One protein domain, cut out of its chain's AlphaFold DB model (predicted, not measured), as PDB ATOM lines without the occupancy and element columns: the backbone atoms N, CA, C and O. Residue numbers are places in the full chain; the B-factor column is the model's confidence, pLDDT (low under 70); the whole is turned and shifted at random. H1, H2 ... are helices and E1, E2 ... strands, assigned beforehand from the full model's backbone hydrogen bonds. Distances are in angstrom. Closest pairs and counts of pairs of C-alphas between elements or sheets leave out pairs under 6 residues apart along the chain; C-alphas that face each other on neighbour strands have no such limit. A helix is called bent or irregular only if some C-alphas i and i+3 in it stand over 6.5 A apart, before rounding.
ATOM      1  N   LEU A  98     -59.390  35.467  21.839       80.88
ATOM      2  CA  LEU A  98     -58.915  34.088  21.746       80.88
ATOM      3  C   LEU A  98     -57.465  34.027  22.216       80.88
ATOM      4  O   LEU A  98     -56.579  34.558  21.549       80.88
ATOM      5  N   ALA A  99     -57.232  33.351  23.335       83.06
ATOM      6  CA  ALA A  99     -55.890  33.123  23.847       83.06
ATOM      7  C   ALA A  99     -55.157  32.066  23.006       83.06
ATOM      8  O   ALA A  99     -55.721  31.028  22.661       83.06
ATOM      9  N   LEU A 100     -53.896  32.318  22.686       87.75
ATOM     10  CA  LEU A 100     -52.984  31.375  22.057       87.75
ATOM     11  C   LEU A 100     -51.758  31.246  22.939       87.75
ATOM     12  O   LEU A 100     -51.097  32.239  23.241       87.75
ATOM     13  N   LEU A 101     -51.468  30.016  23.347       87.38
ATOM     14  CA  LEU A 101     -50.298  29.699  24.144       87.38
ATOM     15  C   LEU A 101     -49.228  29.128  23.230       87.38
ATOM     16  O   LEU A 101     -49.481  28.166  22.500       87.38
ATOM     17  N   VAL A 102     -48.042  29.721  23.298       90.31
ATOM     18  CA  VAL A 102     -46.848  29.201  22.643       90.31
ATOM     19  C   VAL A 102     -45.993  28.510  23.693       90.31
ATOM     20  O   VAL A 102     -45.624  29.122  24.697       90.31
ATOM     21  N   ASP A 103     -45.706  27.228  23.487       90.38
ATOM     22  CA  ASP A 103     -44.833  26.481  24.388       90.38
ATOM     23  C   ASP A 103     -43.340  26.747  24.109       90.38
ATOM     24  O   ASP A 103     -42.958  27.558  23.263       90.38
ATOM     25  N   ARG A 104     -42.477  26.071  24.868       88.56
ATOM     26  CA  ARG A 104     -41.017  26.218  24.790       88.56
ATOM     27  C   ARG A 104     -40.397  25.666  23.505       88.56
ATOM     28  O   ARG A 104     -39.276  26.052  23.184       88.56
ATOM     29  N   ASP A 105     -41.117  24.803  22.796       88.75
ATOM     30  CA  ASP A 105     -40.715  24.224  21.514       88.75
ATOM     31  C   ASP A 105     -41.276  25.015  20.323       88.75
ATOM     32  O   ASP A 105     -40.965  24.710  19.167       88.75
ATOM     33  N   GLY A 106     -42.088  26.041  20.607       87.25
ATOM     34  CA  GLY A 106     -42.743  26.887  19.622       87.25
ATOM     35  C   GLY A 106     -44.081  26.343  19.126       87.25
ATOM     36  O   GLY A 106     -44.633  26.890  18.168       87.25
ATOM     37  N   ASN A 107     -44.627  25.287  19.736       88.00
ATOM     38  CA  ASN A 107     -45.949  24.791  19.365       88.00
ATOM     39  C   ASN A 107     -47.017  25.773  19.839       88.00
ATOM     40  O   ASN A 107     -46.968  26.291  20.956       88.00
ATOM     41  N   ILE A 108     -48.002  26.012  18.976       87.25
ATOM     42  CA  ILE A 108     -49.096  26.943  19.238       87.25
ATOM     43  C   ILE A 108     -50.340  26.129  19.559       87.25
ATOM     44  O   ILE A 108     -50.794  25.323  18.746       87.25
ATOM     45  N   SER A 109     -50.911  26.383  20.730       82.31
ATOM     46  CA  SER A 109     -52.159  25.778  21.180       82.31
ATOM     47  C   SER A 109     -53.201  26.844  21.494       82.31
ATOM     48  O   SER A 109     -52.886  27.977  21.860       82.31
ATOM     49  N   ALA A 110     -54.463  26.466  21.344       80.44
ATOM     50  CA  ALA A 110     -55.612  27.311  21.625       80.44
ATOM     51  C   ALA A 110     -56.481  26.606  22.682       80.44
ATOM     52  O   ALA A 110     -57.450  25.927  22.334       80.44
ATOM     53  N   PRO A 111     -56.118  26.702  23.976       72.94
ATOM     54  CA  PRO A 111     -56.664  25.855  25.044       72.94
ATOM     55  C   PRO A 111     -58.192  25.944  25.184       72.94
ATOM     56  O   PRO A 111     -58.837  24.993  25.619       72.94
ATOM     57  N   GLN A 112     -58.795  27.063  24.778       74.00
ATOM     58  CA  GLN A 112     -60.243  27.271  24.768       74.00
ATOM     59  C   GLN A 112     -61.007  26.346  23.814       74.00
ATOM     60  O   GLN A 112     -62.205  26.143  24.021       74.00
ATOM     61  N   PHE A 113     -60.353  25.801  22.783       70.25
ATOM     62  CA  PHE A 113     -60.990  24.870  21.850       70.25
ATOM     63  C   PHE A 113     -60.988  23.424  22.370       70.25
ATOM     64  O   PHE A 113     -61.813  22.631  21.927       70.25
ATOM     65  N   GLY A 114     -60.186  23.109  23.394       67.19
ATOM     66  CA  GLY A 114     -60.100  21.763  23.960       67.19
ATOM     67  C   GLY A 114     -59.429  20.783  22.997       67.19
ATOM     68  O   GLY A 114     -58.355  21.076  22.477       67.19
ATOM     69  N   GLU A 115     -60.052  19.624  22.783       64.69
ATOM     70  CA  GLU A 115     -59.575  18.617  21.827       64.69
ATOM     71  C   GLU A 115     -59.786  19.075  20.373       64.69
ATOM     72  O   GLU A 115     -60.802  19.726  20.099       64.69
ATOM     73  N   PRO A 116     -58.892  18.697  19.435       63.75
ATOM     74  CA  PRO A 116     -59.054  18.992  18.017       63.75
ATOM     75  C   PRO A 116     -60.447  18.609  17.521       63.75
ATOM     76  O   PRO A 116     -60.931  17.487  17.708       63.75
ATOM     77  N   HIS A 117     -61.114  19.560  16.886       66.69
ATOM     78  CA  HIS A 117     -62.443  19.354  16.357       66.69
ATOM     79  C   HIS A 117     -62.367  18.490  15.086       66.69
ATOM     80  O   HIS A 117     -61.436  18.653  14.300       66.69
ATOM     81  N   PRO A 118     -63.368  17.643  14.764       64.44
ATOM     82  CA  PRO A 118     -63.362  16.854  13.522       64.44
ATOM     83  C   PRO A 118     -63.332  17.677  12.220       64.44
ATOM     84  O   PRO A 118     -63.291  17.105  11.135       64.44
ATOM     85  N   TRP A 119     -63.448  19.002  12.328       64.94
ATOM     86  CA  TRP A 119     -63.402  19.951  11.215       64.94
ATOM     87  C   TRP A 119     -62.106  20.754  11.182       64.94
ATOM     88  O   TRP A 119     -61.928  21.546  10.260       64.94
ATOM     89  N   ASP A 120     -61.235  20.576  12.175       71.56
ATOM     90  CA  ASP A 120     -59.912  21.167  12.142       71.56
ATOM     91  C   ASP A 120     -59.132  20.548  10.985       71.56
ATOM     92  O   ASP A 120     -59.228  19.355  10.685       71.56
ATOM     93  N   TYR A 121     -58.388  21.397  10.297       74.56
ATOM     94  CA  TYR A 121     -57.628  21.027   9.118       74.56
ATOM     95  C   TYR A 121     -56.147  21.011   9.456       74.56
ATOM     96  O   TYR A 121     -55.649  21.937  10.099       74.56
ATOM     97  N   HIS A 122     -55.432  20.008   8.954       74.25
ATOM     98  CA  HIS A 122     -53.979  20.020   8.943       74.25
ATOM     99  C   HIS A 122     -53.434  19.465   7.623       74.25
ATOM    100  O   HIS A 122     -53.920  18.456   7.113       74.25
ATOM    101  N   ASN A 123     -52.392  20.092   7.082       69.31
ATOM    102  CA  ASN A 123     -51.620  19.559   5.949       69.31
ATOM    103  C   ASN A 123     -50.104  19.614   6.202       69.31
ATOM    104  O   ASN A 123     -49.301  19.702   5.272       69.31
ATOM    105  N   GLY A 124     -49.708  19.523   7.472       70.88
ATOM    106  CA  GLY A 124     -48.315  19.540   7.910       70.88
ATOM    107  C   GLY A 124     -47.835  20.955   8.211       70.88
ATOM    108  O   GLY A 124     -47.502  21.242   9.355       70.88
ATOM    109  N   ASN A 125     -47.863  21.848   7.218       74.69
ATOM    110  CA  ASN A 125     -47.416  23.237   7.382       74.69
ATOM    111  C   ASN A 125     -48.545  24.221   7.727       74.69
ATOM    112  O   ASN A 125     -48.258  25.363   8.074       74.69
ATOM    113  N   VAL A 126     -49.811  23.819   7.608       80.25
ATOM    114  CA  VAL A 126     -50.962  24.608   8.047       80.25
ATOM    115  C   VAL A 126     -51.780  23.796   9.030       80.25
ATOM    116  O   VAL A 126     -52.144  22.660   8.736       80.25
ATOM    117  N   TYR A 127     -52.116  24.418  10.153       81.75
ATOM    118  CA  TYR A 127     -53.160  24.004  11.079       81.75
ATOM    119  C   TYR A 127     -54.257  25.061  11.045       81.75
ATOM    120  O   TYR A 127     -53.979  26.245  11.236       81.75
ATOM    121  N   ALA A 128     -55.500  24.666  10.790       80.69
ATOM    122  CA  ALA A 128     -56.638  25.569  10.849       80.69
ATOM    123  C   ALA A 128     -57.678  25.042  11.834       80.69
ATOM    124  O   ALA A 128     -58.238  23.966  11.636       80.69
ATOM    125  N   TYR A 129     -57.944  25.833  12.868       79.56
ATOM    126  CA  TYR A 129     -58.933  25.562  13.897       79.56
ATOM    127  C   TYR A 129     -60.229  26.279  13.571       79.56
ATOM    128  O   TYR A 129     -60.234  27.479  13.258       79.56
ATOM    129  N   TYR A 130     -61.333  25.555  13.667       76.06
ATOM    130  CA  TYR A 130     -62.639  26.132  13.415       76.06
ATOM    131  C   TYR A 130     -63.167  26.851  14.664       76.06
ATOM    132  O   TYR A 130     -63.387  26.237  15.704       76.06
ATOM    133  N   VAL A 131     -63.336  28.174  14.584       76.31
ATOM    134  CA  VAL A 131     -63.508  29.014  15.781       76.31
ATOM    135  C   VAL A 131     -64.956  29.064  16.280       76.31
ATOM    136  O   VAL A 131     -65.151  29.063  17.490       76.31
ATOM    137  N   ASP A 132     -65.964  29.121  15.399       70.75
ATOM    138  CA  ASP A 132     -67.400  29.230  15.757       70.75
ATOM    139  C   ASP A 132     -68.271  28.275  14.938       70.75
ATOM    140  O   ASP A 132     -67.751  27.500  14.160       70.75
ATOM    141  N   ARG A 133     -69.597  28.299  15.103       64.81
ATOM    142  CA  ARG A 133     -70.555  27.478  14.353       64.81
ATOM    143  C   ARG A 133     -70.485  27.712  12.835       64.81
ATOM    144  O   ARG A 133     -70.463  28.874  12.414       64.81
ATOM    145  N   PRO A 134     -70.668  26.646  12.023       63.12
ATOM    146  CA  PRO A 134     -70.927  26.747  10.584       63.12
ATOM    147  C   PRO A 134     -71.971  27.810  10.255       63.12
ATOM    148  O   PRO A 134     -73.102  27.755  10.735       63.12
ATOM    149  N   GLY A 135     -71.584  28.788   9.435       62.78
ATOM    150  CA  GLY A 135     -72.463  29.850   8.943       62.78
ATOM    151  C   GLY A 135     -72.562  31.116   9.800       62.78
ATOM    152  O   GLY A 135     -73.157  32.084   9.329       62.78
ATOM    153  N   MET A 136     -71.977  31.170  11.004       65.19
ATOM    154  CA  MET A 136     -71.993  32.369  11.861       65.19
ATOM    155  C   MET A 136     -70.797  33.284  11.551       65.19
ATOM    156  O   MET A 136     -69.692  33.078  12.042       65.19
ATOM    157  N   ILE A 137     -71.014  34.306  10.718       61.72
ATOM    158  CA  ILE A 137     -69.957  35.227  10.244       61.72
ATOM    159  C   ILE A 137     -69.963  36.569  11.003       61.72
ATOM    160  O   ILE A 137     -68.922  37.206  11.173       61.72
ATOM    161  N   ASP A 138     -71.121  36.993  11.514       60.38
ATOM    162  CA  ASP A 138     -71.325  38.360  12.017       60.38
ATOM    163  C   ASP A 138     -70.629  38.661  13.358       60.38
ATOM    164  O   ASP A 138     -70.521  39.820  13.758       60.38
ATOM    165  N   ARG A 139     -70.114  37.636  14.051       59.56
ATOM    166  CA  ARG A 139     -69.474  37.768  15.375       59.56
ATOM    167  C   ARG A 139     -67.967  38.049  15.338       59.56
ATOM    168  O   ARG A 139     -67.372  38.238  16.391       59.56
ATOM    169  N   ILE A 140     -67.359  38.133  14.152       61.66
ATOM    170  CA  ILE A 140     -65.913  38.403  13.984       61.66
ATOM    171  C   ILE A 140     -65.558  39.862  14.251       61.66
ATOM    172  O   ILE A 140     -64.411  40.168  14.574       61.66
ATOM    173  N   LYS A 141     -66.516  40.787  14.100       61.19
ATOM    174  CA  LYS A 141     -66.262  42.214  14.327       61.19
ATOM    175  C   LYS A 141     -65.860  42.432  15.790       61.19
ATOM    176  O   LYS A 141     -66.710  42.421  16.677       61.19
ATOM    177  N   GLY A 142     -64.561  42.630  16.016       65.75
ATOM    178  CA  GLY A 142     -63.966  42.820  17.342       65.75
ATOM    179  C   GLY A 142     -63.370  41.561  17.979       65.75
ATOM    180  O   GLY A 142     -63.082  41.601  19.172       65.75
ATOM    181  N   LEU A 143     -63.197  40.466  17.227       74.19
ATOM    182  CA  LEU A 143     -62.414  39.319  17.685       74.19
ATOM    183  C   LEU A 143     -60.925  39.688  17.695       74.19
ATOM    184  O   LEU A 143     -60.389  40.134  16.682       74.19
ATOM    185  N   VAL A 144     -60.266  39.485  18.831       77.81
ATOM    186  CA  VAL A 144     -58.830  39.726  19.021       77.81
ATOM    187  C   VAL A 144     -58.155  38.392  19.320       77.81
ATOM    188  O   VAL A 144     -58.712  37.579  20.056       77.81
ATOM    189  N   LEU A 145     -56.967  38.145  18.766       80.94
ATOM    190  CA  LEU A 145     -56.121  37.059  19.271       80.94
ATOM    191  C   LEU A 145     -55.135  37.629  20.288       80.94
ATOM    192  O   LEU A 145     -54.513  38.666  20.042       80.94
ATOM    193  N   GLU A 146     -54.996  36.932  21.405       85.62
ATOM    194  CA  GLU A 146     -54.035  37.228  22.458       85.62
ATOM    195  C   GLU A 146     -52.986  36.131  22.445       85.62
ATOM    196  O   GLU A 146     -53.282  34.989  22.782       85.62
ATOM    197  N   VAL A 147     -51.771  36.457  22.020       87.06
ATOM    198  CA  VAL A 147     -50.683  35.479  21.975       87.06
ATOM    199  C   VAL A 147     -49.812  35.663  23.206       87.06
ATOM    200  O   VAL A 147     -49.331  36.768  23.459       87.06
ATOM    201  N   GLU A 148     -49.604  34.587  23.959       88.44
ATOM    202  CA  GLU A 148     -48.683  34.546  25.090       88.44
ATOM    203  C   GLU A 148     -47.489  33.643  24.770       88.44
ATOM    204  O   GLU A 148     -47.635  32.444  24.519       88.44
ATOM    205  N   LEU A 149     -46.301  34.249  24.773       88.25
ATOM    206  CA  LEU A 149     -45.023  33.561  24.602       88.25
ATOM    207  C   LEU A 149     -44.490  33.017  25.940       88.25
ATOM    208  O   LEU A 149     -44.871  33.527  27.003       88.25
ATOM    209  N   PRO A 150     -43.559  32.042  25.910       85.06
ATOM    210  CA  PRO A 150     -42.911  31.527  27.110       85.06
ATOM    211  C   PRO A 150     -42.300  32.627  27.990       85.06
ATOM    212  O   PRO A 150     -41.846  33.669  27.518       85.06
ATOM    213  N   ASN A 151     -42.258  32.382  29.305       82.50
ATOM    214  CA  ASN A 151     -41.679  33.328  30.267       82.50
ATOM    215  C   ASN A 151     -40.180  33.594  30.035       82.50
ATOM    216  O   ASN A 151     -39.721  34.690  30.340       82.50
ATOM    217  N   ALA A 152     -39.446  32.602  29.529       80.31
ATOM    218  CA  ALA A 152     -38.050  32.721  29.125       80.31
ATOM    219  C   ALA A 152     -37.973  32.616  27.601       80.31
ATOM    220  O   ALA A 152     -38.620  31.736  27.033       80.31
ATOM    221  N   LEU A 153     -37.188  33.489  26.964       78.62
ATOM    222  CA  LEU A 153     -36.987  33.465  25.512       78.62
ATOM    223  C   LEU A 153     -36.332  32.158  25.073       78.62
ATOM    224  O   LEU A 153     -36.757  31.578  24.081       78.62
ATOM    225  N   VAL A 154     -35.362  31.679  25.856       83.62
ATOM    226  CA  VAL A 154     -34.647  30.428  25.613       83.62
ATOM    227  C   VAL A 154     -35.128  29.335  26.555       83.62
ATOM    228  O   VAL A 154     -35.231  29.516  27.772       83.62
ATOM    229  N   SER A 155     -35.396  28.170  25.986       82.56
ATOM    230  CA  SER A 155     -35.635  26.937  26.716       82.56
ATOM    231  C   SER A 155     -34.390  26.051  26.723       82.56
ATOM    232  O   SER A 155     -33.550  26.129  25.831       82.56
ATOM    233  N   THR A 156     -34.268  25.166  27.710       72.62
ATOM    234  CA  THR A 156     -33.359  24.011  27.633       72.62
ATOM    235  C   THR A 156     -34.065  22.924  26.809       72.62
ATOM    236  O   THR A 156     -35.157  22.530  27.228       72.62
ATOM    237  N   PRO A 157     -33.507  22.443  25.673       70.19
ATOM    238  CA  PRO A 157     -32.075  22.395  25.337       70.19
ATOM    239  C   PRO A 157     -31.605  23.321  24.184       70.19
ATOM    240  O   PRO A 157     -30.827  22.889  23.343       70.19
ATOM    241  N   GLY A 158     -32.018  24.590  24.133       89.19
ATOM    242  CA  GLY A 158     -31.506  25.571  23.160       89.19
ATOM    243  C   GLY A 158     -32.521  25.985  22.095       89.19
ATOM    244  O   GLY A 158     -32.182  26.078  20.916       89.19
ATOM    245  N   VAL A 159     -33.773  26.223  22.495       93.56
ATOM    246  CA  VAL A 159     -34.812  26.768  21.605       93.56
ATOM    247  C   VAL A 159     -35.154  28.185  22.036       93.56
ATOM    248  O   VAL A 159     -35.553  28.388  23.179       93.56
ATOM    249  N   CYS A 160     -35.029  29.144  21.123       94.12
ATOM    250  CA  CYS A 160     -35.472  30.517  21.310       94.12
ATOM    251  C   CYS A 160     -36.829  30.731  20.638       94.12
ATOM    252  O   CYS A 160     -36.972  30.509  19.436       94.12
ATOM    253  N   VAL A 161     -37.815  31.194  21.405       93.38
ATOM    254  CA  VAL A 161     -39.165  31.507  20.921       93.38
ATOM    255  C   VAL A 161     -39.414  33.004  21.066       93.38
ATOM    256  O   VAL A 161     -39.405  33.542  22.173       93.38
ATOM    257  N   MET A 162     -39.666  33.681  19.948       91.19
ATOM    258  CA  MET A 162     -39.802  35.135  19.903       91.19
ATOM    259  C   MET A 162     -40.974  35.560  19.019       91.19
ATOM    260  O   MET A 162     -41.184  35.036  17.931       91.19
ATOM    261  N   GLY A 163     -41.741  36.551  19.465       89.62
ATOM    262  CA  GLY A 163     -42.766  37.177  18.638       89.62
ATOM    263  C   GLY A 163     -42.122  38.141  17.649       89.62
ATOM    264  O   GLY A 163     -41.168  38.835  17.987       89.62
ATOM    265  N   THR A 164     -42.601  38.167  16.412       88.31
ATOM    266  CA  THR A 164     -42.048  38.992  15.334       88.31
ATOM    267  C   THR A 164     -43.176  39.642  14.535       88.31
ATOM    268  O   THR A 164     -44.171  38.999  14.199       88.31
ATOM    269  N   ASP A 165     -43.052  40.932  14.240       85.31
ATOM    270  CA  ASP A 165     -44.013  41.666  13.417       85.31
ATOM    271  C   ASP A 165     -43.779  41.440  11.909       85.31
ATOM    272  O   ASP A 165     -42.820  40.803  11.470       85.31
ATOM    273  N   PHE A 166     -44.653  41.996  11.072       77.81
ATOM    274  CA  PHE A 166     -44.555  41.878   9.612       77.81
ATOM    275  C   PHE A 166     -43.321  42.552   8.983       77.81
ATOM    276  O   PHE A 166     -43.032  42.359   7.795       77.81
ATOM    277  N   ASN A 167     -42.611  43.380   9.748       80.06
ATOM    278  CA  ASN A 167     -41.361  44.010   9.344       80.06
ATOM    279  C   ASN A 167     -40.128  43.274   9.869       80.06
ATOM    280  O   ASN A 167     -39.016  43.697   9.554       80.06
ATOM    281  N   GLY A 168     -40.313  42.172  10.596       79.62
ATOM    282  CA  GLY A 168     -39.234  41.388  11.179       79.62
ATOM    283  C   GLY A 168     -38.648  41.969  12.461       79.62
ATOM    284  O   GLY A 168     -37.566  41.556  12.877       79.62
ATOM    285  N   GLY A 169     -39.340  42.931  13.074       84.88
ATOM    286  CA  GLY A 169     -39.006  43.437  14.398       84.88
ATOM    287  C   GLY A 169     -39.536  42.512  15.498       84.88
ATOM    288  O   GLY A 169     -40.619  41.946  15.332       84.88
ATOM    289  N   PRO A 170     -38.811  42.355  16.620       85.50
ATOM    290  CA  PRO A 170     -39.304  41.597  17.765       85.50
ATOM    291  C   PRO A 170     -40.528  42.283  18.390       85.50
ATOM    292  O   PRO A 170     -40.620  43.512  18.409       85.50
ATOM    293  N   THR A 171     -41.454  41.498  18.935       84.44
ATOM    294  CA  THR A 171     -42.645  41.998  19.636       84.44
ATOM    295  C   THR A 171     -42.597  41.719  21.134       84.44
ATOM    296  O   THR A 171     -41.749  40.983  21.639       84.44
ATOM    297  N   HIS A 172     -43.522  42.328  21.878       79.19
ATOM    298  CA  HIS A 172     -43.694  42.045  23.301       79.19
ATOM    299  C   HIS A 172     -44.170  40.606  23.539       79.19
ATOM    300  O   HIS A 172     -44.890  40.030  22.729       79.19
ATOM    301  N   ARG A 173     -43.840  40.054  24.715       77.56
ATOM    302  CA  ARG A 173     -44.196  38.682  25.126       77.56
ATOM    303  C   ARG A 173     -45.695  38.375  25.065       77.56
ATOM    304  O   ARG A 173     -46.090  37.235  24.841       77.56
ATOM    305  N   ARG A 174     -46.514  39.395  25.316       77.19
ATOM    306  CA  ARG A 174     -47.951  39.376  25.061       77.19
ATOM    307  C   ARG A 174     -48.262  40.436  24.028       77.19
ATOM    308  O   ARG A 174     -47.870  41.589  24.205       77.19
ATOM    309  N   PHE A 175     -48.956  40.042  22.971       73.12
ATOM    310  CA  PHE A 175     -49.371  40.963  21.926       73.12
ATOM    311  C   PHE A 175     -50.802  40.678  21.471       73.12
ATOM    312  O   PHE A 175     -51.256  39.533  21.446       73.12
ATOM    313  N   HIS A 176     -51.499  41.759  21.120       66.81
ATOM    314  CA  HIS A 176     -52.836  41.746  20.541       66.81
ATOM    315  C   HIS A 176     -52.711  42.075  19.056       66.81
ATOM    316  O   HIS A 176     -51.972  42.990  18.690       66.81
ATOM    317  N   SER A 177     -53.426  41.362  18.190       60.25
ATOM    318  CA  SER A 177     -53.438  41.698  16.766       60.25
ATOM    319  C   SER A 177     -54.830  41.568  16.156       60.25
ATOM    320  O   SER A 177     -55.612  40.697  16.528       60.25
ATOM    321  N   ASP A 178     -55.126  42.459  15.208       55.47
ATOM    322  CA  ASP A 178     -56.241  42.374  14.259       55.47
ATOM    323  C   ASP A 178     -55.829  41.681  12.938       55.47
ATOM    324  O   ASP A 178     -56.650  41.494  12.042       55.47
ATOM    325  N   PHE A 179     -54.556  41.272  12.840       58.31
ATOM    326  CA  PHE A 179     -53.944  40.470  11.780       58.31
ATOM    327  C   PHE A 179     -53.848  41.103  10.389       58.31
ATOM    328  O   PHE A 179     -53.471  40.402   9.449       58.31
ATOM    329  N   GLN A 180     -54.076  42.413  10.224       52.78
ATOM    330  CA  GLN A 180     -53.968  43.038   8.893       52.78
ATOM    331  C   GLN A 180     -52.527  43.077   8.343       52.78
ATOM    332  O   GLN A 180     -52.340  43.022   7.127       52.78
ATOM    333  N   GLY A 181     -51.507  43.118   9.213       55.25
ATOM    334  CA  GLY A 181     -50.086  43.064   8.828       55.25
ATOM    335  C   GLY A 181     -49.443  41.671   8.897       55.25
ATOM    336  O   GLY A 181     -48.510  41.397   8.149       55.25
ATOM    337  N   GLY A 182     -49.968  40.775   9.742       62.78
ATOM    338  CA  GLY A 182     -49.369  39.475  10.073       62.78
ATOM    339  C   GLY A 182     -48.374  39.562  11.237       62.78
ATOM    340  O   GLY A 182     -47.461  40.381  11.224       62.78
ATOM    341  N   HIS A 183     -48.562  38.715  12.246       78.75
ATOM    342  CA  HIS A 183     -47.594  38.487  13.317       78.75
ATOM    343  C   HIS A 183     -47.114  37.041  13.245       78.75
ATOM    344  O   HIS A 183     -47.863  36.140  12.848       78.75
ATOM    345  N   PHE A 184     -45.862  36.844  13.624       88.00
ATOM    346  CA  PHE A 184     -45.165  35.578  13.549       88.00
ATOM    347  C   PHE A 184     -44.666  35.190  14.934       88.00
ATOM    348  O   PHE A 184     -44.289  36.037  15.742       88.00
ATOM    349  N   VAL A 185     -44.649  33.895  15.187       91.50
ATOM    350  CA  VAL A 185     -43.854  33.282  16.239       91.50
ATOM    351  C   VAL A 185     -42.632  32.707  15.543       91.50
ATOM    352  O   VAL A 185     -42.751  31.782  14.742       91.50
ATOM    353  N   LEU A 186     -41.476  33.303  15.792       93.19
ATOM    354  CA  LEU A 186     -40.191  32.817  15.324       93.19
ATOM    355  C   LEU A 186     -39.660  31.798  16.332       93.19
ATOM    356  O   LEU A 186     -39.560  32.088  17.526       93.19
ATOM    357  N   VAL A 187     -39.334  30.615  15.839       94.81
ATOM    358  CA  VAL A 187     -38.783  29.504  16.604       94.81
ATOM    359  C   VAL A 187     -37.401  29.221  16.040       94.81
ATOM    360  O   VAL A 187     -37.273  28.751  14.912       94.81
ATOM    361  N   THR A 188     -36.368  29.518  16.818       95.56
ATOM    362  CA  THR A 188     -34.973  29.268  16.450       95.56
ATOM    363  C   THR A 188     -34.433  28.155  17.329       95.56
ATOM    364  O   THR A 188     -34.423  28.283  18.550       95.56
ATOM    365  N   LYS A 189     -33.989  27.055  16.728       95.31
ATOM    366  CA  LYS A 189     -33.444  25.891  17.434       95.31
ATOM    367  C   LYS A 189     -31.958  25.780  17.146       95.31
ATOM    368  O   LYS A 189     -31.559  25.765  15.983       95.31
ATOM    369  N   LEU A 190     -31.152  25.686  18.195       93.50
ATOM    370  CA  LEU A 190     -29.728  25.422  18.059       93.50
ATOM    371  C   LEU A 190     -29.521  23.953  17.669       93.50
ATOM    372  O   LEU A 190     -29.893  23.054  18.422       93.50
ATOM    373  N   ALA A 191     -28.957  23.708  16.486       90.06
ATOM    374  CA  ALA A 191     -28.595  22.360  16.049       90.06
ATOM    375  C   ALA A 191     -27.195  21.984  16.560       90.06
ATOM    376  O   ALA A 191     -26.982  20.876  17.048       90.06
ATOM    377  N   ASP A 192     -26.255  22.926  16.466       88.06
ATOM    378  CA  ASP A 192     -24.910  22.874  17.040       88.06
ATOM    379  C   ASP A 192     -24.337  24.300  17.165       88.06
ATOM    380  O   ASP A 192     -25.018  25.276  16.863       88.06
ATOM    381  N   GLU A 193     -23.078  24.443  17.591       85.62
ATOM    382  CA  GLU A 193     -22.419  25.747  17.793       85.62
ATOM    383  C   GLU A 193     -22.334  26.639  16.540       85.62
ATOM    384  O   GLU A 193     -22.026  27.825  16.658       85.62
ATOM    385  N   ASN A 194     -22.565  26.087  15.347       91.00
ATOM    386  CA  ASN A 194     -22.435  26.782  14.068       91.00
ATOM    387  C   ASN A 194     -23.722  26.752  13.237       91.00
ATOM    388  O   ASN A 194     -23.725  27.280  12.122       91.00
ATOM    389  N   ARG A 195     -24.794  26.109  13.711       94.19
ATOM    390  CA  ARG A 195     -26.013  25.896  12.924       94.19
ATOM    391  C   ARG A 195     -27.272  26.085  13.745       94.19
ATOM    392  O   ARG A 195     -27.391  25.589  14.866       94.19
ATOM    393  N   ILE A 196     -28.239  26.745  13.123       95.38
ATOM    394  CA  ILE A 196     -29.592  26.893  13.644       95.38
ATOM    395  C   ILE A 196     -30.616  26.451  12.608       95.38
ATOM    396  O   ILE A 196     -30.462  26.695  11.410       95.38
ATOM    397  N   SER A 197     -31.709  25.905  13.116       95.44
ATOM    398  CA  SER A 197     -32.959  25.768  12.387       95.44
ATOM    399  C   SER A 197     -33.865  26.935  12.752       95.44
ATOM    400  O   SER A 197     -34.016  27.245  13.937       95.44
ATOM    401  N   VAL A 198     -34.461  27.602  11.767       94.69
ATOM    402  CA  VAL A 198     -35.399  28.704  11.997       94.69
ATOM    403  C   VAL A 198     -36.727  28.394  11.334       94.69
ATOM    404  O   VAL A 198     -36.787  28.204  10.124       94.69
ATOM    405  N   GLU A 199     -37.801  28.449  12.113       92.69
ATOM    406  CA  GLU A 199     -39.177  28.347  11.644       92.69
ATOM    407  C   GLU A 199     -39.941  29.621  12.026       92.69
ATOM    408  O   GLU A 199     -39.929  30.040  13.182       92.69
ATOM    409  N   ALA A 200     -40.639  30.250  11.080       90.38
ATOM    410  CA  ALA A 200     -41.576  31.326  11.388       90.38
ATOM    411  C   ALA A 200     -43.003  30.809  11.233       90.38
ATOM    412  O   ALA A 200     -43.425  30.493  10.124       90.38
ATOM    413  N   LYS A 201     -43.760  30.776  12.331       90.12
ATOM    414  CA  LYS A 201     -45.174  30.394  12.358       90.12
ATOM    415  C   LYS A 201     -46.041  31.645  12.320       90.12
ATOM    416  O   LYS A 201     -46.063  32.432  13.263       90.12
ATOM    417  N   LYS A 202     -46.766  31.855  11.230       87.62
ATOM    418  CA  LYS A 202     -47.728  32.943  11.094       87.62
ATOM    419  C   LYS A 202     -49.069  32.535  11.677       87.62
ATOM    420  O   LYS A 202     -49.645  31.517  11.303       87.62
ATOM    421  N   ILE A 203     -49.592  33.394  12.536       85.81
ATOM    422  CA  ILE A 203     -50.934  33.267  13.092       85.81
ATOM    423  C   ILE A 203     -51.841  34.217  12.313       85.81
ATOM    424  O   ILE A 203     -51.470  35.360  12.042       85.81
ATOM    425  N   SER A 204     -53.028  33.760  11.923       80.88
ATOM    426  CA  SER A 204     -54.013  34.607  11.256       80.88
ATOM    427  C   SER A 204     -55.443  34.160  11.524       80.88
ATOM    428  O   SER A 204     -55.710  32.994  11.802       80.88
ATOM    429  N   LEU A 205     -56.372  35.104  11.416       80.12
ATOM    430  CA  LEU A 205     -57.798  34.821  11.349       80.12
ATOM    431  C   LEU A 205     -58.259  34.945   9.904       80.12
ATOM    432  O   LEU A 205     -57.945  35.921   9.220       80.12
ATOM    433  N   ARG A 206     -59.055  33.983   9.451       77.50
ATOM    434  CA  ARG A 206     -59.694  34.034   8.142       77.50
ATOM    435  C   ARG A 206     -61.194  33.915   8.284       77.50
ATOM    436  O   ARG A 206     -61.716  32.933   8.802       77.50
ATOM    437  N   LEU A 207     -61.879  34.898   7.715       76.50
ATOM    438  CA  LEU A 207     -63.295  34.800   7.421       76.50
ATOM    439  C   LEU A 207     -63.491  34.057   6.095       76.50
ATOM    440  O   LEU A 207     -63.043  34.503   5.036       76.50
ATOM    441  N   GLN A 208     -64.217  32.950   6.147       74.19
ATOM    442  CA  GLN A 208     -64.719  32.255   4.977       74.19
ATOM    443  C   GLN A 208     -66.201  32.607   4.774       74.19
ATOM    444  O   GLN A 208     -67.095  32.067   5.422       74.19
ATOM    445  N   GLY A 209     -66.449  33.598   3.911       70.25
ATOM    446  CA  GLY A 209     -67.789  34.076   3.565       70.25
ATOM    447  C   GLY A 209     -68.419  33.328   2.381       70.25
ATOM    448  O   GLY A 209     -67.764  32.489   1.770       70.25
ATOM    449  N   PRO A 210     -69.665  33.659   1.986       69.12
ATOM    450  CA  PRO A 210     -70.393  32.969   0.912       69.12
ATOM    451  C   PRO A 210     -69.673  32.907  -0.440       69.12
ATOM    452  O   PRO A 210     -69.892  31.971  -1.195       69.12
ATOM    453  N   GLN A 211     -68.817  33.884  -0.741       65.69
ATOM    454  CA  GLN A 211     -68.047  33.927  -1.988       65.69
ATOM    455  C   GLN A 211     -66.804  33.022  -1.958       65.69
ATOM    456  O   GLN A 211     -66.215  32.744  -2.997       65.69
ATOM    457  N   HIS A 212     -66.386  32.578  -0.768       62.38
ATOM    458  CA  HIS A 212     -65.134  31.857  -0.525       62.38
ATOM    459  C   HIS A 212     -65.384  30.449   0.035       62.38
ATOM    460  O   HIS A 212     -64.519  29.888   0.706       62.38
ATOM    461  N   VAL A 213     -66.552  29.865  -0.222       65.06
ATOM    462  CA  VAL A 213     -66.900  28.509   0.217       65.06
ATOM    463  C   VAL A 213     -67.359  27.660  -0.955       65.06
ATOM    464  O   VAL A 213     -67.999  28.166  -1.874       65.06
ATOM    465  N   VAL A 214     -67.026  26.371  -0.913       63.25
ATOM    466  CA  VAL A 214     -67.593  25.375  -1.832       63.25
ATOM    467  C   VAL A 214     -68.864  24.796  -1.215       63.25
ATOM    468  O   VAL A 214     -69.861  24.614  -1.909       63.25
ATOM    469  N   ASP A 215     -68.865  24.593   0.105       68.06
ATOM    470  CA  ASP A 215     -70.009  24.133   0.881       68.06
ATOM    471  C   ASP A 215     -70.441  25.197   1.903       68.06
ATOM    472  O   ASP A 215     -69.623  25.831   2.563       68.06
ATOM    473  N   ASN A 216     -71.749  25.387   2.100       67.75
ATOM    474  CA  ASN A 216     -72.259  26.330   3.102       67.75
ATOM    475  C   ASN A 216     -71.753  26.043   4.527       67.75
ATOM    476  O   ASN A 216     -71.708  26.962   5.343       67.75
ATOM    477  N   ARG A 217     -71.377  24.798   4.824       65.75
ATOM    478  CA  ARG A 217     -70.804  24.383   6.107       65.75
ATOM    479  C   ARG A 217     -69.363  24.866   6.299       65.75
ATOM    480  O   ARG A 217     -68.910  24.919   7.433       65.75
ATOM    481  N   ASP A 218     -68.681  25.274   5.230       66.38
ATOM    482  CA  ASP A 218     -67.336  25.865   5.289       66.38
ATOM    483  C   ASP A 218     -67.373  27.336   5.736       66.38
ATOM    484  O   ASP A 218     -66.335  27.941   6.014       66.38
ATOM    485  N   LYS A 219     -68.568  27.948   5.775       74.12
ATOM    486  CA  LYS A 219     -68.736  29.346   6.180       74.12
ATOM    487  C   LYS A 219     -68.361  29.505   7.637       74.12
ATOM    488  O   LYS A 219     -68.900  28.791   8.473       74.12
ATOM    489  N   GLY A 220     -67.540  30.489   7.966       76.38
ATOM    490  CA  GLY A 220     -67.212  30.801   9.352       76.38
ATOM    491  C   GLY A 220     -65.824  31.386   9.502       76.38
ATOM    492  O   GLY A 220     -65.292  32.009   8.581       76.38
ATOM    493  N   VAL A 221     -65.261  31.201  10.688       78.44
ATOM    494  CA  VAL A 221     -63.999  31.811  11.099       78.44
ATOM    495  C   VAL A 221     -62.999  30.711  11.372       78.44
ATOM    496  O   VAL A 221     -63.276  29.791  12.139       78.44
ATOM    497  N   TRP A 222     -61.836  30.839  10.757       80.44
ATOM    498  CA  TRP A 222     -60.733  29.916  10.929       80.44
ATOM    499  C   TRP A 222     -59.585  30.647  11.601       80.44
ATOM    500  O   TRP A 222     -59.146  31.693  11.115       80.44
ATOM    501  N   LEU A 223     -59.100  30.096  12.705       83.38
ATOM    502  CA  LEU A 223     -57.791  30.426  13.237       83.38
ATOM    503  C   LEU A 223     -56.782  29.572  12.481       83.38
ATOM    504  O   LEU A 223     -56.848  28.353  12.544       83.38
ATOM    505  N   ILE A 224     -55.857  30.204  11.779       84.00
ATOM    506  CA  ILE A 224     -54.873  29.530  10.943       84.00
ATOM    507  C   ILE A 224     -53.494  29.787  11.530       84.00
ATOM    508  O   ILE A 224     -53.090  30.939  11.701       84.00
ATOM    509  N   VAL A 225     -52.775  28.704  11.785       86.75
ATOM    510  CA  VAL A 225     -51.349  28.690  12.087       86.75
ATOM    511  C   VAL A 225     -50.654  28.069  10.884       86.75
ATOM    512  O   VAL A 225     -50.861  26.898  10.586       86.75
ATOM    513  N   GLU A 226     -49.871  28.860  10.161       85.19
ATOM    514  CA  GLU A 226     -49.105  28.404   8.999       85.19
ATOM    515  C   GLU A 226     -47.605  28.584   9.244       85.19
ATOM    516  O   GLU A 226     -47.208  29.566   9.861       85.19
ATOM    517  N   SER A 227     -46.772  27.683   8.729       86.12
ATOM    518  CA  SER A 227     -45.304  27.780   8.772       86.12
ATOM    519  C   SER A 227     -44.764  28.144   7.387       86.12
ATOM    520  O   SER A 227     -44.364  27.266   6.622       86.12
ATOM    521  N   PRO A 228     -44.823  29.426   6.979       79.88
ATOM    522  CA  PRO A 228     -44.465  29.828   5.623       79.88
ATOM    523  C   PRO A 228     -42.951  29.969   5.410       79.88
ATOM    524  O   PRO A 228     -42.528  30.208   4.280       79.88
ATOM    525  N   PHE A 229     -42.151  29.855   6.472       84.69
ATOM    526  CA  PHE A 229     -40.696  29.903   6.422       84.69
ATOM    527  C   PHE A 229     -40.116  28.870   7.383       84.69
ATOM    528  O   PHE A 229     -40.422  28.899   8.573       84.69
ATOM    529  N   GLU A 230     -39.274  27.996   6.846       88.38
ATOM    530  CA  GLU A 230     -38.464  27.035   7.584       88.38
ATOM    531  C   GLU A 230     -37.125  26.916   6.853       88.38
ATOM    532  O   GLU A 230     -37.105  26.711   5.636       88.38
ATOM    533  N   GLN A 231     -36.015  27.140   7.554       89.25
ATOM    534  CA  GLN A 231     -34.693  27.197   6.939       89.25
ATOM    535  C   GLN A 231     -33.595  26.837   7.940       89.25
ATOM    536  O   GLN A 231     -33.553  27.360   9.051       89.25
ATOM    537  N   GLU A 232     -32.648  26.020   7.488       94.31
ATOM    538  CA  GLU A 232     -31.367  25.816   8.165       94.31
ATOM    539  C   GLU A 232     -30.391  26.927   7.769       94.31
ATOM    540  O   GLU A 232     -30.222  27.210   6.575       94.31
ATOM    541  N   LEU A 233     -29.752  27.547   8.761       94.62
ATOM    542  CA  LEU A 233     -28.810  28.652   8.593       94.62
ATOM    543  C   LEU A 233     -27.501  28.367   9.332       94.62
ATOM    544  O   LEU A 233     -27.472  27.719  10.380       94.62
ATOM    545  N   LEU A 234     -26.409  28.901   8.790       94.88
ATOM    546  CA  LEU A 234     -25.111  28.917   9.450       94.88
ATOM    547  C   LEU A 234     -25.022  30.125  10.383       94.88
ATOM    548  O   LEU A 234     -25.448  31.226  10.022       94.88
ATOM    549  N   ILE A 235     -24.407  29.931  11.544       94.00
ATOM    550  CA  ILE A 235     -24.022  30.993  12.471       94.00
ATOM    551  C   ILE A 235     -22.617  31.459  12.063       94.00
ATOM    552  O   ILE A 235     -21.646  30.733  12.296       94.00
ATOM    553  N   PRO A 236     -22.475  32.621  11.400       92.56
ATOM    554  CA  PRO A 236     -21.163  33.142  11.045       92.56
ATOM    555  C   PRO A 236     -20.467  33.717  12.284       92.56
ATOM    556  O   PRO A 236     -21.110  34.006  13.289       92.56
ATOM    557  N   GLU A 237     -19.164  33.963  12.192       91.12
ATOM    558  CA  GLU A 237     -18.503  34.911  13.095       91.12
ATOM    559  C   GLU A 237     -19.016  36.327  12.814       91.12
ATOM    560  O   GLU A 237     -19.283  36.678  11.656       91.12
ATOM    561  N   TYR A 238     -19.160  37.144  13.856       91.56
ATOM    562  CA  TYR A 238     -19.688  38.502  13.737       91.56
ATOM    563  C   TYR A 238     -19.042  39.469  14.732       91.56
ATOM    564  O   TYR A 238     -18.569  39.069  15.797       91.56
ATOM    565  N   GLU A 239     -19.015  40.745  14.351       90.06
ATOM    566  CA  GLU A 239     -18.471  41.832  15.180       90.06
ATOM    567  C   GLU A 239     -19.535  42.417  16.120       90.06
ATOM    568  O   GLU A 239     -19.267  42.666  17.294       90.06
ATOM    569  N   ASP A 240     -20.755  42.612  15.613       89.69
ATOM    570  CA  ASP A 240     -21.902  43.145  16.349       89.69
ATOM    571  C   ASP A 240     -23.245  42.597  15.802       89.69
ATOM    572  O   ASP A 240     -23.285  41.904  14.778       89.69
ATOM    573  N   GLU A 241     -24.364  42.916  16.471       89.75
ATOM    574  CA  GLU A 241     -25.727  42.509  16.062       89.75
ATOM    575  C   GLU A 241     -26.039  42.927  14.611       89.75
ATOM    576  O   GLU A 241     -26.731  42.226  13.863       89.75
ATOM    577  N   ARG A 242     -25.542  44.094  14.178       91.81
ATOM    578  CA  ARG A 242     -25.837  44.652  12.854       91.81
ATOM    579  C   ARG A 242     -25.143  43.851  11.756       91.81
ATOM    580  O   ARG A 242     -25.779  43.619  10.722       91.81
ATOM    581  N   ASP A 243     -23.892  43.464  11.971       94.38
ATOM    582  CA  ASP A 243     -23.118  42.592  11.090       94.38
ATOM    583  C   ASP A 243     -23.746  41.194  11.019       94.38
ATOM    584  O   ASP A 243     -24.067  40.717   9.924       94.38
ATOM    585  N   LEU A 244     -24.058  40.587  12.174       93.69
ATOM    586  CA  LEU A 244     -24.742  39.291  12.236       93.69
ATOM    587  C   LEU A 244     -26.049  39.310  11.437       93.69
ATOM    588  O   LEU A 244     -26.285  38.449  10.587       93.69
ATOM    589  N   LYS A 245     -26.882  40.331  11.652       93.31
ATOM    590  CA  LYS A 245     -28.138  40.520  10.924       93.31
ATOM    591  C   LYS A 245     -27.933  40.553   9.409       93.31
ATOM    592  O   LYS A 245     -28.737  39.959   8.690       93.31
ATOM    593  N   GLU A 246     -26.932  41.270   8.897       93.62
ATOM    594  CA  GLU A 246     -26.717  41.361   7.446       93.62
ATOM    595  C   GLU A 246     -26.180  40.041   6.876       93.62
ATOM    596  O   GLU A 246     -26.661  39.583   5.838       93.62
ATOM    597  N   LYS A 247     -25.284  39.355   7.597       94.50
ATOM    598  CA  LYS A 247     -24.790  38.025   7.210       94.50
ATOM    599  C   LYS A 247     -25.905  36.975   7.182       94.50
ATOM    600  O   LYS A 247     -25.994  36.206   6.227       94.50
ATOM    601  N   ILE A 248     -26.802  36.971   8.171       93.94
ATOM    602  CA  ILE A 248     -27.993  36.103   8.182       93.94
ATOM    603  C   ILE A 248     -28.936  36.448   7.026       93.94
ATOM    604  O   ILE A 248     -29.451  35.564   6.344       93.94
ATOM    605  N   ARG A 249     -29.149  37.740   6.763       91.62
ATOM    606  CA  ARG A 249     -30.035  38.206   5.689       91.62
ATOM    607  C   ARG A 249     -29.635  37.663   4.318       91.62
ATOM    608  O   ARG A 249     -30.517  37.344   3.526       91.62
ATOM    609  N   ILE A 250     -28.336  37.568   4.039       90.62
ATOM    610  CA  ILE A 250     -27.803  37.064   2.764       90.62
ATOM    611  C   ILE A 250     -28.077  35.563   2.592       90.62
ATOM    612  O   ILE A 250     -28.313  35.115   1.472       90.62
ATOM    613  N   GLN A 251     -28.097  34.798   3.687       90.31
ATOM    614  CA  GLN A 251     -28.382  33.360   3.650       90.31
ATOM    615  C   GLN A 251     -29.855  33.050   3.352       90.31
ATOM    616  O   GLN A 251     -30.165  31.973   2.847       90.31
ATOM    617  N   ILE A 252     -30.772  33.978   3.645       86.81
ATOM    618  CA  ILE A 252     -32.202  33.772   3.411       86.81
ATOM    619  C   ILE A 252     -32.504  33.963   1.914       86.81
ATOM    620  O   ILE A 252     -32.304  35.071   1.382       86.81
ATOM    621  N   PRO A 253     -33.018  32.923   1.228       74.88
ATOM    622  CA  PRO A 253     -33.332  33.014  -0.188       74.88
ATOM    623  C   PRO A 253     -34.399  34.084  -0.428       74.88
ATOM    624  O   PRO A 253     -35.311  34.282   0.381       74.88
ATOM    625  N   ASP A 254     -34.300  34.783  -1.560       64.88
ATOM    626  CA  ASP A 254     -35.441  35.567  -2.016       64.88
ATOM    627  C   ASP A 254     -36.559  34.585  -2.395       64.88
ATOM    628  O   ASP A 254     -36.297  33.632  -3.133       64.88
ATOM    629  N   PRO A 255     -37.803  34.784  -1.918       56.56
ATOM    630  CA  PRO A 255     -38.923  34.041  -2.453       56.56
ATOM    631  C   PRO A 255     -38.978  34.352  -3.947       56.56
ATOM    632  O   PRO A 255     -38.837  35.510  -4.341       56.56
ATOM    633  N   ASP A 256     -39.146  33.326  -4.773       50.69
ATOM    634  CA  ASP A 256     -39.235  33.469  -6.223       50.69
ATOM    635  C   ASP A 256     -40.480  34.309  -6.570       50.69
ATOM    636  O   ASP A 256     -41.608  33.816  -6.633       50.69
ATOM    637  N   SER A 264     -43.606  41.448  -1.568       44.34
ATOM    638  CA  SER A 264     -44.244  41.398  -0.263       44.34
ATOM    639  C   SER A 264     -43.158  40.943   0.699       44.34
ATOM    640  O   SER A 264     -42.769  39.784   0.648       44.34
ATOM    641  N   ALA A 265     -42.600  41.881   1.463       51.62
ATOM    642  CA  ALA A 265     -41.819  41.643   2.670       51.62
ATOM    643  C   ALA A 265     -41.088  40.282   2.698       51.62
ATOM    644  O   ALA A 265     -41.554  39.345   3.333       51.62
ATOM    645  N   THR A 266     -39.972  40.176   1.969       69.62
ATOM    646  CA  THR A 266     -39.083  39.005   1.960       69.62
ATOM    647  C   THR A 266     -38.818  38.512   3.389       69.62
ATOM    648  O   THR A 266     -38.565  39.340   4.265       69.62
ATOM    649  N   PHE A 267     -38.774  37.192   3.621       79.12
ATOM    650  CA  PHE A 267     -38.379  36.608   4.919       79.12
ATOM    651  C   PHE A 267     -37.004  37.078   5.408       79.12
ATOM    652  O   PHE A 267     -36.735  37.060   6.601       79.12
ATOM    653  N   ARG A 268     -36.179  37.641   4.516       87.19
ATOM    654  CA  ARG A 268     -34.990  38.443   4.840       87.19
ATOM    655  C   ARG A 268     -35.221  39.498   5.918       87.19
ATOM    656  O   ARG A 268     -34.287  39.828   6.632       87.19
ATOM    657  N   LYS A 269     -36.433  40.041   6.047       86.00
ATOM    658  CA  LYS A 269     -36.780  40.983   7.116       86.00
ATOM    659  C   LYS A 269     -36.630  40.373   8.512       86.00
ATOM    660  O   LYS A 269     -36.307  41.098   9.445       86.00
ATOM    661  N   PHE A 270     -36.796  39.059   8.647       89.50
ATOM    662  CA  PHE A 270     -36.626  38.342   9.912       89.50
ATOM    663  C   PHE A 270     -35.171  38.233  10.351       89.50
ATOM    664  O   PHE A 270     -34.927  37.811  11.475       89.50
ATOM    665  N   SER A 271     -34.199  38.657   9.535       91.88
ATOM    666  CA  SER A 271     -32.786  38.559   9.900       91.88
ATOM    667  C   SER A 271     -32.450  39.277  11.207       91.88
ATOM    668  O   SER A 271     -31.567  38.820  11.925       91.88
ATOM    669  N   LYS A 272     -33.175  40.352  11.556       92.25
ATOM    670  CA  LYS A 272     -33.003  41.030  12.849       92.25
ATOM    671  C   LYS A 272     -33.463  40.149  14.010       92.25
ATOM    672  O   LYS A 272     -32.707  39.946  14.949       92.25
ATOM    673  N   ALA A 273     -34.684  39.623  13.940       92.75
ATOM    674  CA  ALA A 273     -35.212  38.729  14.968       92.75
ATOM    675  C   ALA A 273     -34.376  37.440  15.095       92.75
ATOM    676  O   ALA A 273     -34.142  36.972  16.205       92.75
ATOM    677  N   ILE A 274     -33.862  36.907  13.981       94.31
ATOM    678  CA  ILE A 274     -32.963  35.744  13.978       94.31
ATOM    679  C   ILE A 274     -31.626  36.079  14.652       94.31
ATOM    680  O   ILE A 274     -31.166  35.290  15.468       94.31
ATOM    681  N   ALA A 275     -31.020  37.234  14.354       93.56
ATOM    682  CA  ALA A 275     -29.777  37.663  14.999       93.56
ATOM    683  C   ALA A 275     -29.937  37.777  16.524       93.56
ATOM    684  O   ALA A 275     -29.141  37.203  17.260       93.56
ATOM    685  N   LEU A 276     -31.021  38.407  16.991       92.50
ATOM    686  CA  LEU A 276     -31.341  38.478  18.421       92.50
ATOM    687  C   LEU A 276     -31.549  37.087  19.033       92.50
ATOM    688  O   LEU A 276     -31.052  36.807  20.116       92.50
ATOM    689  N   ALA A 277     -32.245  36.186  18.334       93.12
ATOM    690  CA  ALA A 277     -32.427  34.816  18.804       93.12
ATOM    691  C   ALA A 277     -31.094  34.055  18.934       93.12
ATOM    692  O   ALA A 277     -30.938  33.264  19.859       93.12
ATOM    693  N   ILE A 278     -30.133  34.291  18.033       93.06
ATOM    694  CA  ILE A 278     -28.780  33.717  18.126       93.06
ATOM    695  C   ILE A 278     -28.053  34.246  19.363       93.06
ATOM    696  O   ILE A 278     -27.480  33.449  20.099       93.06
ATOM    697  N   GLU A 279     -28.092  35.557  19.614       90.88
ATOM    698  CA  GLU A 279     -27.437  36.164  20.782       90.88
ATOM    699  C   GLU A 279     -28.008  35.644  22.109       90.88
ATOM    700  O   GLU A 279     -27.254  35.405  23.051       90.88
ATOM    701  N   GLU A 280     -29.320  35.404  22.165       90.56
ATOM    702  CA  GLU A 280     -29.981  34.791  23.322       90.56
ATOM    703  C   GLU A 280     -29.579  33.316  23.505       90.56
ATOM    704  O   GLU A 280     -29.363  32.859  24.630       90.56
ATOM    705  N   LEU A 281     -29.463  32.551  22.412       90.50
ATOM    706  CA  LEU A 281     -29.079  31.132  22.443       90.50
ATOM    707  C   LEU A 281     -27.604  30.914  22.789       90.50
ATOM    708  O   LEU A 281     -27.262  29.925  23.437       90.50
ATOM    709  N   LEU A 282     -26.739  31.811  22.325       87.00
ATOM    710  CA  LEU A 282     -25.289  31.719  22.424       87.00
ATOM    711  C   LEU A 282     -24.700  33.058  22.891       87.00
ATOM    712  O   LEU A 282     -24.061  33.761  22.099       87.00
TER     713      LEU A 282
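Overview. This is residues 98 to 256 and 264 to 282 of the 293 residues of the protein "Cold-shock DNA-binding domain protein" of Candidatus Giovannonibacteria bacterium GW2011_GWA2_44_26 (UniProt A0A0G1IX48). A long, twisted sheet of five strands runs the length of the model, with the long hairpin of E7 and E8 along its axis; a small sheet of E1, E3 and E5 covers part of it toward one end, so that the two are partly face to face as a sandwich. Toward the other end, H2 packs on the large sheet over E4 and E6, and H1 packs on H2. The printed part has 178 residues with eight named strands and then two named helices, in the order E1 to E8, H1, H2, and its class is mixed, helices and strands. The large sheet has the order E2, E8, E7, E6, E4 and is antiparallel throughout; the small one has the order E1, E3, E5 and is mixed. The whole is compact, with a radius of gyration of the C-alphas of 17.5 A, yet elongated, spanning 56 by 35 by 27 A.

Along the chain. Find C-alpha 98 at (-58.915, 34.088, 21.746); from there E1 runs through residues 98 to 102. After residues 103 to 125, which hold no named element, come E2, residues 126 to 130, then E3, residues 144 to 148, E4, residues 159 to 164, 15.5 A long, and the short E5, residues 174 to 177. E6, residues 183 to 192, covers 27.8 A. E7, residues 195 to 208, covers 40.0 A, and E8, residues 220 to 234, is the longest strand at 42.1 A; look for its first C-alpha at (-67.212, 30.801, 9.352). H1 is residues 241 to 251, 15.6 A, and H2 is residues 267 to 281, 20.6 A, ending with C-alpha 281 at (-29.079, 31.132, 22.443). H2 is irregular, but only just: C-alphas 269 and 272 are 6.9 A apart.

Arrangement. Begin with the large sheet, where E6, E7 and E8 form a meander, each strand the antiparallel neighbour of the one before; E6 and E7 are a hairpin, and so are E7 and E8. Look at N 204 and O 224, 2.8 A apart, between E7 and E8, and at N 187 and O 199, 2.8 A, between E6 and E7. The edge strands are E2, the neighbour of E8, with N 127 of E2 and O 225 of E8 2.8 A apart, and E4, the neighbour of E6, with N 162 of E4 and O 186 of E6 2.9 A apart, both pairs within hydrogen-bond range. In the small sheet E1 and E3 are parallel, with N 100 and O 146 at 2.7 A, while E3 and E5 are antiparallel, with N 147 and O 175 at 3.2 A. The two sheets make a sandwich, two sheets face to face, 9.5 A centre to centre where they face each other, with their strands at 24 degrees. H2 is on one face of the large sheet, giving two layers, and its closest C-alphas to E4 are those of Ala 277 and Cys 160, 5.8 A apart. H1 only grazes that sheet, with residues 247 to 251. H1 and H2 touch at Arg 249 and Arg 268, their closest C-alphas, 5.0 A apart. Their lines stand at a steep tilt of 52 degrees, opposite ways. In the backbones, 6 of 7 O i to N i+4 pairs in H1 and 8 of 11 in H2 are within hydrogen-bond range.

Size, cuts and confidence. The two C-alphas farthest apart are those of Asn 216 and Glu 239, 57.3 A. Residues 257 to 263 are not printed, and C-alphas 256 and 264 are 11.1 A apart across the cut. The long links are E1 to E2, E2 to E3 and E7 to E8. The mean pLDDT of the printed part is 80.5; look for values under 70 at, among others, residues 133 to 142, 176 to 182 and 210 to 218.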